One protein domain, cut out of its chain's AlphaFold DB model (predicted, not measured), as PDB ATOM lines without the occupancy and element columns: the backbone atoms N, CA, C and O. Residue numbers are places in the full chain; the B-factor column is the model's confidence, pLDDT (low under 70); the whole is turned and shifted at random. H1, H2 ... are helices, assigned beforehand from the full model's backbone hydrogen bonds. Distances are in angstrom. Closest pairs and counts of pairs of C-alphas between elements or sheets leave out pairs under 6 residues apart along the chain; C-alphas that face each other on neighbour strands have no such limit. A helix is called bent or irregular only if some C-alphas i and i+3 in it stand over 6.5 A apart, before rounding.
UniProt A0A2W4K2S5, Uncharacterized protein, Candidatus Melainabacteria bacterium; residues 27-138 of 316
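This is residues 27 to 138 of the 316 residues of an uncharacterized protein of Candidatus Melainabacteria bacterium (UniProt A0A2W4K2S5). Five helices run up and down, nearly side by side, in a flat slab. H2, H3 and H4 make the middle, their centres in a triangle; H1 packs on H2 at one edge of the slab, and H5 packs on H4 at the other. The printed part has 112 residues with five named helices, in the order H1, H2, H3, H4, H5, and no named strand; the class is all helix. The whole is compact, with a radius of gyration of the C-alphas of 14.2 A, and spans 41 by 36 by 16 A.

H1, residues 28 to 45, and H2, residues 52 to 65, form a helical hairpin at a shallow tilt of 6 degrees. H1 and H2 touch, the closest C-alphas being those of Val 31 and Met 62, 6.2 A apart. H3, residues 69 to 85, forms a hairpin with H2 at a shallow tilt of 18 degrees; their closest C-alphas, of Cys 60 and Ala 72, are 4.3 A apart. H4, residues 94 to 109, touches H2 and runs the same way at a shallow tilt of 14 degrees, with the C-alphas of Arg 65 and Ala 108 closest at 4.9 A. H3 and H4 touch, opposite ways at a shallow tilt of 6 degrees, through residues 76 to 83 and 94 to 101 alone; the closest C-alphas, of Val 80 and Leu 94, are 6.8 A apart. H2, H3 and H4 are an up and down bundle, each helix running against the one before it in the chain. H5, residues 116 to 137, forms a hairpin with H4 at a shallow tilt of 12 degrees; the C-alphas of Ala 102 and Ala 126 are closest at 4.2 A. H1 is apart from H3, H4 and H5, and H5 is apart from H2 and H3. In H1, H2, H3 and H4 every O i to N i+4 pair is within hydrogen-bond range; in H5 it is 16 of 18.

H1 begins at C-alpha 28 at (154.077, 169.233, 128.204) and is 25.4 A long from first to last C-alpha. H2 measures 20.4 A, H3 24.3 A and H4 22.6 A, with C-alpha 94 at (158.978, 195.364, 123.743). H5, the longest at 22 residues and 31.3 A, ends at C-alpha 137 at (165.489, 199.470, 121.926). H5 is only just irregular: C-alphas 132 and 135 are 6.7 A apart.

The C-alphas farthest apart, of Asn 88 and Ser 113, are 42.5 A apart. The printed part has no cut. The link from H2 to H3 is tight, and the other three links are short. The mean pLDDT of the printed part is 92.3, and residues 87 to 90, between H3 and H4, are under 70.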
ATOM      1  N   ASP A  27     158.412 169.127 128.616       75.50
ATOM      2  CA  ASP A  27     157.541 169.101 129.766       75.50
ATOM      3  C   ASP A  27     156.212 169.718 129.333       75.50
ATOM      4  O   ASP A  27     155.851 170.856 129.638       75.50
ATOM      5  N   LYS A  28     155.455 168.921 128.574       82.75
ATOM      6  CA  LYS A  28     154.077 169.233 128.204       82.75
ATOM      7  C   LYS A  28     153.240 169.537 129.450       82.75
ATOM      8  O   LYS A  28     152.236 170.233 129.325       82.75
ATOM      9  N   ALA A  29     153.617 169.039 130.635       87.12
ATOM     10  CA  ALA A  29     152.961 169.420 131.877       87.12
ATOM     11  C   ALA A  29     153.325 170.859 132.279       87.12
ATOM     12  O   ALA A  29     152.415 171.615 132.604       87.12
ATOM     13  N   ALA A  30     154.588 171.283 132.166       85.81
ATOM     14  CA  ALA A  30     154.981 172.682 132.361       85.81
ATOM     15  C   ALA A  30     154.261 173.637 131.394       85.81
ATOM     16  O   ALA A  30     153.781 174.682 131.832       85.81
ATOM     17  N   VAL A  31     154.115 173.267 130.115       91.06
ATOM     18  CA  VAL A  31     153.331 174.062 129.147       91.06
ATOM     19  C   VAL A  31     151.875 174.178 129.600       91.06
ATOM     20  O   VAL A  31     151.373 175.291 129.725       91.06
ATOM     21  N   LYS A  32     151.222 173.064 129.956       92.38
ATOM     22  CA  LYS A  32     149.838 173.072 130.464       92.38
ATOM     23  C   LYS A  32     149.673 173.886 131.750       92.38
ATOM     24  O   LYS A  32     148.654 174.544 131.939       92.38
ATOM     25  N   ILE A  33     150.660 173.847 132.648       91.31
ATOM     26  CA  ILE A  33     150.666 174.669 133.863       91.31
ATOM     27  C   ILE A  33     150.752 176.151 133.486       91.31
ATOM     28  O   ILE A  33     149.998 176.951 134.036       91.31
ATOM     29  N   ALA A  34     151.626 176.520 132.546       90.75
ATOM     30  CA  ALA A  34     151.762 177.897 132.077       90.75
ATOM     31  C   ALA A  34     150.487 178.403 131.376       90.75
ATOM     32  O   ALA A  34     150.063 179.527 131.639       90.75
ATOM     33  N   GLU A  35     149.852 177.574 130.543       95.75
ATOM     34  CA  GLU A  35     148.556 177.858 129.909       95.75
ATOM     35  C   GLU A  35     147.472 178.100 130.962       95.75
ATOM     36  O   GLU A  35     146.841 179.155 130.966       95.75
ATOM     37  N   LYS A  36     147.325 177.184 131.926       94.50
ATOM     38  CA  LYS A  36     146.346 177.319 133.008       94.50
ATOM     39  C   LYS A  36     146.574 178.587 133.836       94.50
ATOM     40  O   LYS A  36     145.632 179.315 134.130       94.50
ATOM     41  N   GLN A  37     147.824 178.884 134.194       92.81
ATOM     42  CA  GLN A  37     148.167 180.110 134.924       92.81
ATOM     43  C   GLN A  37     147.858 181.373 134.113       92.81
ATOM     44  O   GLN A  37     147.460 182.394 134.679       92.81
ATOM     45  N   PHE A  38     148.052 181.326 132.793       95.56
ATOM     46  CA  PHE A  38     147.692 182.418 131.900       95.56
ATOM     47  C   PHE A  38     146.172 182.615 131.840       95.56
ATOM     48  O   PHE A  38     145.703 183.744 131.976       95.56
ATOM     49  N   GLU A  39     145.403 181.536 131.704       97.12
ATOM     50  CA  GLU A  39     143.937 181.568 131.715       97.12
ATOM     51  C   GLU A  39     143.383 182.111 133.039       97.12
ATOM     52  O   GLU A  39     142.546 183.013 133.029       97.12
ATOM     53  N   GLU A  40     143.897 181.635 134.177       95.56
ATOM     54  CA  GLU A  40     143.534 182.132 135.510       95.56
ATOM     55  C   GLU A  40     143.844 183.627 135.659       95.56
ATOM     56  O   GLU A  40     143.017 184.386 136.169       95.56
ATOM     57  N   PHE A  41     145.006 184.075 135.172       95.44
ATOM     58  CA  PHE A  41     145.360 185.492 135.156       95.44
ATOM     59  C   PHE A  41     144.361 186.316 134.332       95.44
ATOM     60  O   PHE A  41     143.888 187.347 134.810       95.44
ATOM     61  N   VAL A  42     144.009 185.866 133.123       97.25
ATOM     62  CA  VAL A  42     143.047 186.567 132.258       97.25
ATOM     63  C   VAL A  42     141.658 186.604 132.896       97.25
ATOM     64  O   VAL A  42     141.012 187.649 132.856       97.25
ATOM     65  N   ALA A  43     141.214 185.515 133.524       97.38
ATOM     66  CA  ALA A  43     139.924 185.455 134.210       97.38
ATOM     67  C   ALA A  43     139.858 186.399 135.424       97.38
ATOM     68  O   ALA A  43     138.825 187.017 135.668       97.38
ATOM     69  N   GLN A  44     140.953 186.527 136.179       96.94
ATOM     70  CA  GLN A  44     140.999 187.349 137.392       96.94
ATOM     71  C   GLN A  44     141.273 188.831 137.120       96.94
ATOM     72  O   GLN A  44     140.798 189.681 137.870       96.94
ATOM     73  N   GLN A  45     142.086 189.147 136.108       95.75
ATOM     74  CA  GLN A  45     142.621 190.500 135.906       95.75
ATOM     75  C   GLN A  45     142.248 191.131 134.562       95.75
ATOM     76  O   GLN A  45     142.456 192.331 134.391       95.75
ATOM     77  N   GLY A  46     141.696 190.358 133.627       95.19
ATOM     78  CA  GLY A  46     141.332 190.833 132.296       95.19
ATOM     79  C   GLY A  46     142.527 191.043 131.358       95.19
ATOM     80  O   GLY A  46     143.694 191.021 131.754       95.19
ATOM     81  N   LYS A  47     142.219 191.248 130.071       95.25
ATOM     82  CA  LYS A  47     143.221 191.500 129.015       95.25
ATOM     83  C   LYS A  47     143.744 192.940 129.008       95.25
ATOM     84  O   LYS A  47     144.831 193.176 128.494       95.25
ATOM     85  N   ASP A  48     143.014 193.867 129.626       92.06
ATOM     86  CA  ASP A  48     143.397 195.284 129.732       92.06
ATOM     87  C   ASP A  48     144.473 195.528 130.805       92.06
ATOM     88  O   ASP A  48     145.004 196.630 130.948       92.06
ATOM     89  N   ASN A  49     144.816 194.496 131.579       91.75
ATOM     90  CA  ASN A  49     145.867 194.577 132.576       91.75
ATOM     91  C   ASN A  49     147.239 194.802 131.921       91.75
ATOM     92  O   ASN A  49     147.630 194.078 131.007       91.75
ATOM     93  N   ALA A  50     148.035 195.731 132.460       90.38
ATOM     94  CA  ALA A  50     149.368 196.058 131.944       90.38
ATOM     95  C   ALA A  50     150.348 194.862 131.893       90.38
ATOM     96  O   ALA A  50     151.331 194.902 131.159       90.38
ATOM     97  N   GLN A  51     150.098 193.793 132.657       90.94
ATOM     98  CA  GLN A  51     150.900 192.566 132.645       90.94
ATOM     99  C   GLN A  51     150.482 191.570 131.554       90.94
ATOM    100  O   GLN A  51     151.229 190.630 131.290       90.94
ATOM    101  N   TYR A  52     149.330 191.748 130.901       94.31
ATOM    102  CA  TYR A  52     148.837 190.846 129.856       94.31
ATOM    103  C   TYR A  52     149.859 190.562 128.733       94.31
ATOM    104  O   TYR A  52     150.150 189.383 128.498       94.31
ATOM    105  N   PRO A  53     150.490 191.567 128.087       94.31
ATOM    106  CA  PRO A  53     151.502 191.307 127.060       94.31
ATOM    107  C   PRO A  53     152.736 190.574 127.605       94.31
ATOM    108  O   PRO A  53     153.280 189.696 126.939       94.31
ATOM    109  N   ILE A  54     153.152 190.868 128.840       92.25
ATOM    110  CA  ILE A  54     154.290 190.196 129.489       92.25
ATOM    111  C   ILE A  54     153.962 188.717 129.733       92.25
ATOM    112  O   ILE A  54     154.792 187.840 129.498       92.25
ATOM    113  N   ARG A  55     152.730 188.414 130.161       94.12
ATOM    114  CA  ARG A  55     152.263 187.036 130.366       94.12
ATOM    115  C   ARG A  55     152.204 186.250 129.056       94.12
ATOM    116  O   ARG A  55     152.643 185.102 129.041       94.12
ATOM    117  N   LEU A  56     151.755 186.874 127.965       96.75
ATOM    118  CA  LEU A  56     151.815 186.279 126.627       96.75
ATOM    119  C   LEU A  56     153.261 185.998 126.192       96.75
ATOM    120  O   LEU A  56     153.551 184.898 125.731       96.75
ATOM    121  N   ALA A  57     154.190 186.940 126.381       94.25
ATOM    122  CA  ALA A  57     155.602 186.726 126.038       94.25
ATOM    123  C   ALA A  57     156.241 185.570 126.833       94.25
ATOM    124  O   ALA A  57     157.032 184.795 126.288       94.25
ATOM    125  N   ASN A  58     155.863 185.409 128.103       91.44
ATOM    126  CA  ASN A  58     156.308 184.277 128.914       91.44
ATOM    127  C   ASN A  58     155.753 182.947 128.385       91.44
ATOM    128  O   ASN A  58     156.513 181.992 128.247       91.44
ATOM    129  N   LEU A  59     154.459 182.890 128.047       95.62
ATOM    130  CA  LEU A  59     153.835 181.696 127.466       95.62
ATOM    131  C   LEU A  59     154.462 181.330 126.111       95.62
ATOM    132  O   LEU A  59     154.819 180.179 125.883       95.62
ATOM    133  N   CYS A  60     154.698 182.324 125.254       96.38
ATOM    134  CA  CYS A  60     155.445 182.173 124.006       96.38
ATOM    135  C   CYS A  60     156.825 181.528 124.232       96.38
ATOM    136  O   CYS A  60     157.182 180.562 123.558       96.38
ATOM    137  N   SER A  61     157.579 182.007 125.226       92.12
ATOM    138  CA  SER A  61     158.898 181.451 125.556       92.12
ATOM    139  C   SER A  61     158.814 179.994 126.025       92.12
ATOM    140  O   SER A  61     159.713 179.205 125.732       92.12
ATOM    141  N   MET A  62     157.736 179.620 126.728       91.56
ATOM    142  CA  MET A  62     157.479 178.225 127.102       91.56
ATOM    143  C   MET A  62     157.205 177.361 125.872       91.56
ATOM    144  O   MET A  62     157.812 176.299 125.742       91.56
ATOM    145  N   TYR A  63     156.358 177.818 124.946       94.69
ATOM    146  CA  TYR A  63     156.098 177.099 123.696       94.69
ATOM    147  C   TYR A  63     157.376 176.890 122.877       94.69
ATOM    148  O   TYR A  63     157.664 175.763 122.471       94.69
ATOM    149  N   ALA A  64     158.190 177.938 122.711       92.88
ATOM    150  CA  ALA A  64     159.429 177.882 121.937       92.88
ATOM    151  C   ALA A  64     160.403 176.826 122.476       92.88
ATOM    152  O   ALA A  64     160.880 175.976 121.727       92.88
ATOM    153  N   ARG A  65     160.632 176.816 123.798       87.38
ATOM    154  CA  ARG A  65     161.501 175.833 124.472       87.38
ATOM    155  C   ARG A  65     160.989 174.395 124.392       87.38
ATOM    156  O   ARG A  65     161.767 173.471 124.585       87.38
ATOM    157  N   ASN A  66     159.700 174.205 124.119       87.88
ATOM    158  CA  ASN A  66     159.079 172.891 123.958       87.88
ATOM    159  C   ASN A  66     158.893 172.497 122.480       87.88
ATOM    160  O   ASN A  66     158.243 171.493 122.192       87.88
ATOM    161  N   GLY A  67     159.449 173.268 121.536       88.31
ATOM    162  CA  GLY A  67     159.377 172.980 120.099       88.31
ATOM    163  C   GLY A  67     158.020 173.283 119.464       88.31
ATOM    164  O   GLY A  67     157.792 172.935 118.309       88.31
ATOM    165  N   MET A  68     157.122 173.948 120.195       92.62
ATOM    166  CA  MET A  68     155.804 174.381 119.723       92.62
ATOM    167  C   MET A  68     155.931 175.732 119.007       92.62
ATOM    168  O   MET A  68     155.453 176.762 119.474       92.62
ATOM    169  N   ILE A  69     156.695 175.754 117.910       94.31
ATOM    170  CA  ILE A  69     157.163 177.004 117.284       94.31
ATOM    171  C   ILE A  69     156.014 177.817 116.689       94.31
ATOM    172  O   ILE A  69     156.004 179.040 116.799       94.31
ATOM    173  N   LYS A  70     155.005 177.148 116.124       95.69
ATOM    174  CA  LYS A  70     153.834 177.824 115.560       95.69
ATOM    175  C   LYS A  70     153.042 178.553 116.649       95.69
ATOM    176  O   LYS A  70     152.720 179.730 116.501       95.69
ATOM    177  N   GLU A  71     152.772 177.873 117.758       96.94
ATOM    178  CA  GLU A  71     152.084 178.427 118.922       96.94
ATOM    179  C   GLU A  71     152.903 179.551 119.563       96.94
ATOM    180  O   GLU A  71     152.341 180.574 119.966       96.94
ATOM    181  N   ALA A  72     154.232 179.400 119.614       96.69
ATOM    182  CA  ALA A  72     155.139 180.439 120.085       96.69
ATOM    183  C   ALA A  72     155.042 181.709 119.227       96.69
ATOM    184  O   ALA A  72     154.836 182.786 119.786       96.69
ATOM    185  N   ASP A  73     155.106 181.591 117.899       97.75
ATOM    186  CA  ASP A  73     155.013 182.718 116.963       97.75
ATOM    187  C   ASP A  73     153.659 183.435 117.048       97.75
ATOM    188  O   ASP A  73     153.597 184.666 117.122       97.75
ATOM    189  N   GLU A  74     152.558 182.682 117.059       98.19
ATOM    190  CA  GLU A  74     151.212 183.249 117.183       98.19
ATOM    191  C   GLU A  74     151.030 183.972 118.524       98.19
ATOM    192  O   GLU A  74     150.462 185.067 118.581       98.19
ATOM    193  N   THR A  75     151.547 183.390 119.607       98.31
ATOM    194  CA  THR A  75     151.490 183.984 120.949       98.31
ATOM    195  C   THR A  75     152.379 185.224 121.047       98.31
ATOM    196  O   THR A  75     151.968 186.222 121.642       98.31
ATOM    197  N   PHE A  76     153.560 185.209 120.422       98.19
ATOM    198  CA  PHE A  76     154.465 186.356 120.371       98.19
ATOM    199  C   PHE A  76     153.835 187.543 119.644       98.19
ATOM    200  O   PHE A  76     153.842 188.658 120.166       98.19
ATOM    201  N   LYS A  77     153.226 187.306 118.474       98.12
ATOM    202  CA  LYS A  77     152.522 188.343 117.703       98.12
ATOM    203  C   LYS A  77     151.426 189.003 118.536       98.12
ATOM    204  O   LYS A  77     151.424 190.227 118.666       98.12
ATOM    205  N   LYS A  78     150.586 188.201 119.206       97.69
ATOM    206  CA  LYS A  78     149.558 188.704 120.138       97.69
ATOM    207  C   LYS A  78     150.168 189.539 121.266       97.69
ATOM    208  O   LYS A  78     149.613 190.572 121.630       97.69
ATOM    209  N   ALA A  79     151.307 189.111 121.816       96.50
ATOM    210  CA  ALA A  79     152.002 189.836 122.876       96.50
ATOM    211  C   ALA A  79     152.463 191.224 122.398       96.50
ATOM    212  O   ALA A  79     152.220 192.230 123.067       96.50
ATOM    213  N   VAL A  80     153.098 191.280 121.224       96.19
ATOM    214  CA  VAL A  80     153.598 192.521 120.616       96.19
ATOM    215  C   VAL A  80     152.448 193.467 120.266       96.19
ATOM    216  O   VAL A  80     152.537 194.658 120.558       96.19
ATOM    217  N   GLU A  81     151.365 192.961 119.679       95.38
ATOM    218  CA  GLU A  81     150.170 193.751 119.355       95.38
ATOM    219  C   GLU A  81     149.513 194.331 120.611       95.38
ATOM    220  O   GLU A  81     149.268 195.538 120.672       95.38
ATOM    221  N   ALA A  82     149.315 193.508 121.645       94.38
ATOM    222  CA  ALA A  82     148.766 193.957 122.922       94.38
ATOM    223  C   ALA A  82     149.638 195.047 123.565       94.38
ATOM    224  O   ALA A  82     149.125 196.044 124.073       94.38
ATOM    225  N   GLN A  83     150.964 194.903 123.502       93.94
ATOM    226  CA  GLN A  83     151.871 195.909 124.045       93.94
ATOM    227  C   GLN A  83     151.873 197.207 123.229       93.94
ATOM    228  O   GLN A  83     151.947 198.286 123.813       93.94
ATOM    229  N   LYS A  84     151.776 197.131 121.897       92.25
ATOM    230  CA  LYS A  84     151.653 198.319 121.039       92.25
ATOM    231  C   LYS A  84     150.352 199.082 121.301       92.25
ATOM    232  O   LYS A  84     150.360 200.307 121.253       92.25
ATOM    233  N   ALA A  85     149.262 198.370 121.592       90.25
ATOM    234  CA  ALA A  85     147.976 198.973 121.941       90.25
ATOM    235  C   ALA A  85     147.985 199.639 123.331       90.25
ATOM    236  O   ALA A  85     147.255 200.601 123.564       90.25
ATOM    237  N   SER A  86     148.845 199.177 124.244       84.75
ATOM    238  CA  SER A  86     149.060 199.778 125.566       84.75
ATOM    239  C   SER A  86     149.944 201.032 125.457       84.75
ATOM    240  O   SER A  86     151.119 201.042 125.823       84.75
ATOM    241  N   ALA A  87     149.384 202.105 124.893       58.47
ATOM    242  CA  ALA A  87     150.091 203.295 124.405       58.47
ATOM    243  C   ALA A  87     150.817 204.169 125.461       58.47
ATOM    244  O   ALA A  87     151.301 205.241 125.115       58.47
ATOM    245  N   ASN A  88     150.912 203.758 126.730       59.12
ATOM    246  CA  ASN A  88     151.265 204.671 127.830       59.12
ATOM    247  C   ASN A  88     152.299 204.161 128.845       59.12
ATOM    248  O   ASN A  88     152.489 204.797 129.886       59.12
ATOM    249  N   SER A  89     153.006 203.055 128.602       59.41
ATOM    250  CA  SER A  89     154.040 202.642 129.555       59.41
ATOM    251  C   SER A  89     155.365 203.358 129.275       59.41
ATOM    252  O   SER A  89     156.061 203.058 128.309       59.41
ATOM    253  N   LYS A  90     155.761 204.274 130.180       65.38
ATOM    254  CA  LYS A  90     157.141 204.812 130.258       65.38
ATOM    255  C   LYS A  90     158.194 203.696 130.186       65.38
ATOM    256  O   LYS A  90     159.273 203.892 129.647       65.38
ATOM    257  N   ASN A  91     157.828 202.512 130.673       74.19
ATOM    258  CA  ASN A  91     158.596 201.287 130.538       74.19
ATOM    259  C   ASN A  91     158.064 200.518 129.330       74.19
ATOM    260  O   ASN A  91     157.043 199.845 129.450       74.19
ATOM    261  N   ASN A  92     158.706 200.623 128.169       85.44
ATOM    262  CA  ASN A  92     158.337 199.838 126.992       85.44
ATOM    263  C   ASN A  92     158.973 198.435 127.084       85.44
ATOM    264  O   ASN A  92     160.169 198.305 126.833       85.44
ATOM    265  N   PRO A  93     158.233 197.360 127.413       90.81
ATOM    266  CA  PRO A  93     158.827 196.038 127.559       90.81
ATOM    267  C   PRO A  93     159.154 195.380 126.211       90.81
ATOM    268  O   PRO A  93     159.755 194.307 126.225       90.81
ATOM    269  N   LEU A  94     158.799 195.984 125.063       93.94
ATOM    270  CA  LEU A  94     158.978 195.364 123.743       93.94
ATOM    271  C   LEU A  94     160.409 194.859 123.512       93.94
ATOM    272  O   LEU A  94     160.538 193.671 123.230       93.94
ATOM    273  N   PRO A  95     161.489 195.644 123.704       94.12
ATOM    274  CA  PRO A  95     162.852 195.135 123.494       94.12
ATOM    275  C   PRO A  95     163.157 193.897 124.345       94.12
ATOM    276  O   PRO A  95     163.769 192.929 123.888       94.12
ATOM    277  N   ASN A  96     162.664 193.877 125.583       92.00
ATOM    278  CA  ASN A  96     162.832 192.727 126.460       92.00
ATOM    279  C   ASN A  96     162.017 191.513 125.979       92.00
ATOM    280  O   ASN A  96     162.488 190.385 126.090       92.00
ATOM    281  N   MET A  97     160.826 191.716 125.410       95.19
ATOM    282  CA  MET A  97     160.012 190.644 124.824       95.19
ATOM    283  C   MET A  97     160.698 190.027 123.599       95.19
ATOM    284  O   MET A  97     160.820 188.805 123.544       95.19
ATOM    285  N   PHE A  98     161.203 190.850 122.670       97.50
ATOM    286  CA  PHE A  98     161.952 190.383 121.492       97.50
ATOM    287  C   PHE A  98     163.192 189.582 121.904       97.50
ATOM    288  O   PHE A  98     163.340 188.423 121.524       97.50
ATOM    289  N   SER A  99     164.042 190.149 122.762       95.81
ATOM    290  CA  SER A  99     165.250 189.453 123.222       95.81
ATOM    291  C   SER A  99     164.947 188.176 124.017       95.81
ATOM    292  O   SER A  99     165.652 187.184 123.864       95.81
ATOM    293  N   THR A 100     163.880 188.147 124.828       93.81
ATOM    294  CA  THR A 100     163.467 186.921 125.541       93.81
ATOM    295  C   THR A 100     163.031 185.833 124.563       93.81
ATOM    296  O   THR A 100     163.446 184.683 124.718       93.81
ATOM    297  N   TYR A 101     162.234 186.183 123.550       97.00
ATOM    298  CA  TYR A 101     161.772 185.213 122.562       97.00
ATOM    299  C   TYR A 101     162.929 184.668 121.719       97.00
ATOM    300  O   TYR A 101     163.063 183.453 121.577       97.00
ATOM    301  N   ALA A 102     163.827 185.540 121.254       97.06
ATOM    302  CA  ALA A 102     165.024 185.130 120.526       97.06
ATOM    303  C   ALA A 102     165.896 184.160 121.340       97.06
ATOM    304  O   ALA A 102     166.291 183.113 120.835       97.06
ATOM    305  N   LEU A 103     166.139 184.452 122.624       95.19
ATOM    306  CA  LEU A 103     166.885 183.543 123.498       95.19
ATOM    307  C   LEU A 103     166.156 182.207 123.697       95.19
ATOM    308  O   LEU A 103     166.806 181.168 123.725       95.19
ATOM    309  N   ALA A 104     164.821 182.199 123.786       93.69
ATOM    310  CA  ALA A 104     164.050 180.960 123.880       93.69
ATOM    311  C   ALA A 104     164.188 180.090 122.617       93.69
ATOM    312  O   ALA A 104     164.380 178.880 122.738       93.69
ATOM    313  N   LEU A 105     164.164 180.701 121.427       95.62
ATOM    314  CA  LEU A 105     164.424 180.023 120.152       95.62
ATOM    315  C   LEU A 105     165.855 179.473 120.084       95.62
ATOM    316  O   LEU A 105     166.062 178.343 119.648       95.62
ATOM    317  N   LEU A 106     166.847 180.231 120.559       94.69
ATOM    318  CA  LEU A 106     168.246 179.796 120.568       94.69
ATOM    319  C   LEU A 106     168.493 178.655 121.555       94.69
ATOM    320  O   LEU A 106     169.196 177.705 121.211       94.69
ATOM    321  N   THR A 107     167.881 178.695 122.740       91.50
ATOM    322  CA  THR A 107     167.887 177.563 123.678       91.50
ATOM    323  C   THR A 107     167.263 176.329 123.034       91.50
ATOM    324  O   THR A 107     167.872 175.265 123.061       91.50
ATOM    325  N   ALA A 108     166.104 176.474 122.387       91.25
ATOM    326  CA  ALA A 108     165.468 175.388 121.650       91.25
ATOM    327  C   ALA A 108     166.381 174.854 120.526       91.25
ATOM    328  O   ALA A 108     166.494 173.649 120.334       91.25
ATOM    329  N   SER A 109     167.117 175.726 119.831       93.44
ATOM    330  CA  SER A 109     168.061 175.325 118.777       93.44
ATOM    331  C   SER A 109     169.268 174.527 119.285       93.44
ATOM    332  O   SER A 109     169.931 173.859 118.494       93.44
ATOM    333  N   ALA A 110     169.576 174.585 120.584       91.50
ATOM    334  CA  ALA A 110     170.650 173.804 121.194       91.50
ATOM    335  C   ALA A 110     170.226 172.356 121.505       91.50
ATOM    336  O   ALA A 110     171.080 171.521 121.819       91.50
ATOM    337  N   GLU A 111     168.932 172.034 121.391       88.38
ATOM    338  CA  GLU A 111     168.419 170.697 121.669       88.38
ATOM    339  C   GLU A 111     168.852 169.688 120.612       88.38
ATOM    340  O   GLU A 111     168.438 169.720 119.452       88.38
ATOM    341  N   LYS A 112     169.659 168.716 121.045       89.00
ATOM    342  CA  LYS A 112     170.194 167.658 120.175       89.00
ATOM    343  C   LYS A 112     169.107 166.764 119.578       89.00
ATOM    344  O   LYS A 112     169.361 166.097 118.581       89.00
ATOM    345  N   SER A 113     167.926 166.727 120.199       88.25
ATOM    346  CA  SER A 113     166.779 165.953 119.718       88.25
ATOM    347  C   SER A 113     166.127 166.555 118.467       88.25
ATOM    348  O   SER A 113     165.439 165.841 117.741       88.25
ATOM    349  N   TYR A 114     166.353 167.842 118.179       89.75
ATOM    350  CA  TYR A 114     165.834 168.494 116.979       89.75
ATOM    351  C   TYR A 114     166.708 168.236 115.754       89.75
ATOM    352  O   TYR A 114     167.943 168.169 115.823       89.75
ATOM    353  N   SER A 115     166.047 168.137 114.597       92.06
ATOM    354  CA  SER A 115     166.726 167.997 113.310       92.06
ATOM    355  C   SER A 115     167.644 169.195 113.050       92.06
ATOM    356  O   SER A 115     167.374 170.314 113.485       92.06
ATOM    357  N   GLU A 116     168.736 168.975 112.316       94.69
ATOM    358  CA  GLU A 116     169.670 170.053 111.954       94.69
ATOM    359  C   GLU A 116     168.966 171.191 111.195       94.69
ATOM    360  O   GLU A 116     169.248 172.359 111.448       94.69
ATOM    361  N   SER A 117     168.007 170.859 110.320       94.62
ATOM    362  CA  SER A 117     167.198 171.859 109.608       94.62
ATOM    363  C   SER A 117     166.409 172.730 110.581       94.62
ATOM    364  O   SER A 117     166.528 173.948 110.528       94.62
ATOM    365  N   LEU A 118     165.682 172.123 111.527       92.00
ATOM    366  CA  LEU A 118     164.903 172.878 112.508       92.00
ATOM    367  C   LEU A 118     165.808 173.749 113.388       92.00
ATOM    368  O   LEU A 118     165.497 174.909 113.634       92.00
ATOM    369  N   ARG A 119     166.958 173.226 113.833       93.44
ATOM    370  CA  ARG A 119     167.928 174.014 114.611       93.44
ATOM    371  C   ARG A 119     168.430 175.233 113.834       93.44
ATOM    372  O   ARG A 119     168.561 176.306 114.423       93.44
ATOM    373  N   ARG A 120     168.677 175.100 112.527       94.12
ATOM    374  CA  ARG A 120     169.052 176.221 111.651       94.12
ATOM    375  C   ARG A 120     167.925 177.245 111.522       94.12
ATOM    376  O   ARG A 120     168.186 178.434 111.681       94.12
ATOM    377  N   ASP A 121     166.696 176.787 111.301       94.12
ATOM    378  CA  ASP A 121     165.526 177.659 111.152       94.12
ATOM    379  C   ASP A 121     165.260 178.460 112.437       94.12
ATOM    380  O   ASP A 121     165.009 179.662 112.384       94.12
ATOM    381  N   LEU A 122     165.412 177.831 113.609       95.00
ATOM    382  CA  LEU A 122     165.294 178.496 114.910       95.00
ATOM    383  C   LEU A 122     166.342 179.596 115.110       95.00
ATOM    384  O   LEU A 122     166.012 180.670 115.611       95.00
ATOM    385  N   LYS A 123     167.596 179.352 114.707       95.62
ATOM    386  CA  LYS A 123     168.663 180.361 114.770       95.62
ATOM    387  C   LYS A 123     168.380 181.541 113.842       95.62
ATOM    388  O   LYS A 123     168.471 182.684 114.283       95.62
ATOM    389  N   ALA A 124     167.987 181.266 112.598       94.88
ATOM    390  CA  ALA A 124     167.615 182.303 111.636       94.88
ATOM    391  C   ALA A 124     166.425 183.134 112.144       94.88
ATOM    392  O   ALA A 124     166.440 184.362 112.074       94.88
ATOM    393  N   LYS A 125     165.425 182.479 112.748       96.25
ATOM    394  CA  LYS A 125     164.281 183.171 113.344       96.25
ATOM    395  C   LYS A 125     164.682 184.030 114.540       96.25
ATOM    396  O   LYS A 125     164.223 185.160 114.664       96.25
ATOM    397  N   ALA A 126     165.552 183.526 115.413       96.88
ATOM    398  CA  ALA A 126     166.049 184.300 116.545       96.88
ATOM    399  C   ALA A 126     166.790 185.567 116.092       96.88
ATOM    400  O   ALA A 126     166.607 186.624 116.692       96.88
ATOM    401  N   GLN A 127     167.573 185.477 115.013       95.81
ATOM    402  CA  GLN A 127     168.227 186.630 114.396       95.81
ATOM    403  C   GLN A 127     167.212 187.665 113.894       95.81
ATOM    404  O   GLN A 127     167.357 188.844 114.205       95.81
ATOM    405  N   GLU A 128     166.178 187.237 113.160       96.44
ATOM    406  CA  GLU A 128     165.089 188.114 112.696       96.44
ATOM    407  C   GLU A 128     164.419 188.828 113.881       96.44
ATOM    408  O   GLU A 128     164.278 190.047 113.882       96.44
ATOM    409  N   VAL A 129     164.102 188.091 114.951       97.69
ATOM    410  CA  VAL A 129     163.483 188.643 116.166       97.69
ATOM    411  C   VAL A 129     164.403 189.663 116.862       97.69
ATOM    412  O   VAL A 129     163.928 190.703 117.318       97.69
ATOM    413  N   LEU A 130     165.717 189.419 116.941       96.94
ATOM    414  CA  LEU A 130     166.673 190.404 117.473       96.94
ATOM    415  C   LEU A 130     166.806 191.634 116.567       96.94
ATOM    416  O   LEU A 130     166.968 192.751 117.057       96.94
ATOM    417  N   HIS A 131     166.719 191.465 115.253       95.69
ATOM    418  CA  HIS A 131     166.718 192.595 114.334       95.69
ATOM    419  C   HIS A 131     165.454 193.454 114.521       95.69
ATOM    420  O   HIS A 131     165.550 194.665 114.723       95.69
ATOM    421  N   ASP A 132     164.281 192.823 114.581       96.38
ATOM    422  CA  ASP A 132     162.986 193.490 114.758       96.38
ATOM    423  C   ASP A 132     162.838 194.186 116.119       96.38
ATOM    424  O   ASP A 132     162.104 195.171 116.250       96.38
ATOM    425  N   GLY A 133     163.530 193.693 117.149       96.19
ATOM    426  CA  GLY A 133     163.558 194.308 118.475       96.19
ATOM    427  C   GLY A 133     164.389 195.596 118.545       96.19
ATOM    428  O   GLY A 133     164.076 196.482 119.351       96.19
ATOM    429  N   GLN A 134     165.403 195.746 117.684       95.62
ATOM    430  CA  GLN A 134     166.377 196.841 117.751       95.62
ATOM    431  C   GLN A 134     165.741 198.239 117.608       95.62
ATOM    432  O   GLN A 134     166.057 199.114 118.420       95.62
ATOM    433  N   PRO A 135     164.802 198.497 116.669       95.75
ATOM    434  CA  PRO A 135     164.139 199.796 116.572       95.75
ATOM    435  C   PRO A 135     163.386 200.201 117.842       95.75
ATOM    436  O   PRO A 135     163.269 201.391 118.127       95.75
ATOM    437  N   TYR A 136     162.875 199.241 118.622       94.38
ATOM    438  CA  TYR A 136     162.222 199.537 119.899       94.38
ATOM    439  C   TYR A 136     163.239 199.852 120.994       94.38
ATOM    440  O   TYR A 136     162.969 200.723 121.819       94.38
ATOM    441  N   ALA A 137     164.399 199.186 120.993       94.75
ATOM    442  CA  ALA A 137     165.489 199.470 121.926       94.75
ATOM    443  C   ALA A 137     166.065 200.874 121.696       94.75
ATOM    444  O   ALA A 137     166.295 201.617 122.645       94.75
ATOM    445  N   ASN A 138     166.184 201.283 120.431       94.69
ATOM    446  CA  ASN A 138     166.679 202.604 120.039       94.69
ATOM    447  C   ASN A 138     165.768 203.768 120.466       94.69
ATOM    448  O   ASN A 138     166.192 204.919 120.390       94.69
TER     449      ASN A 138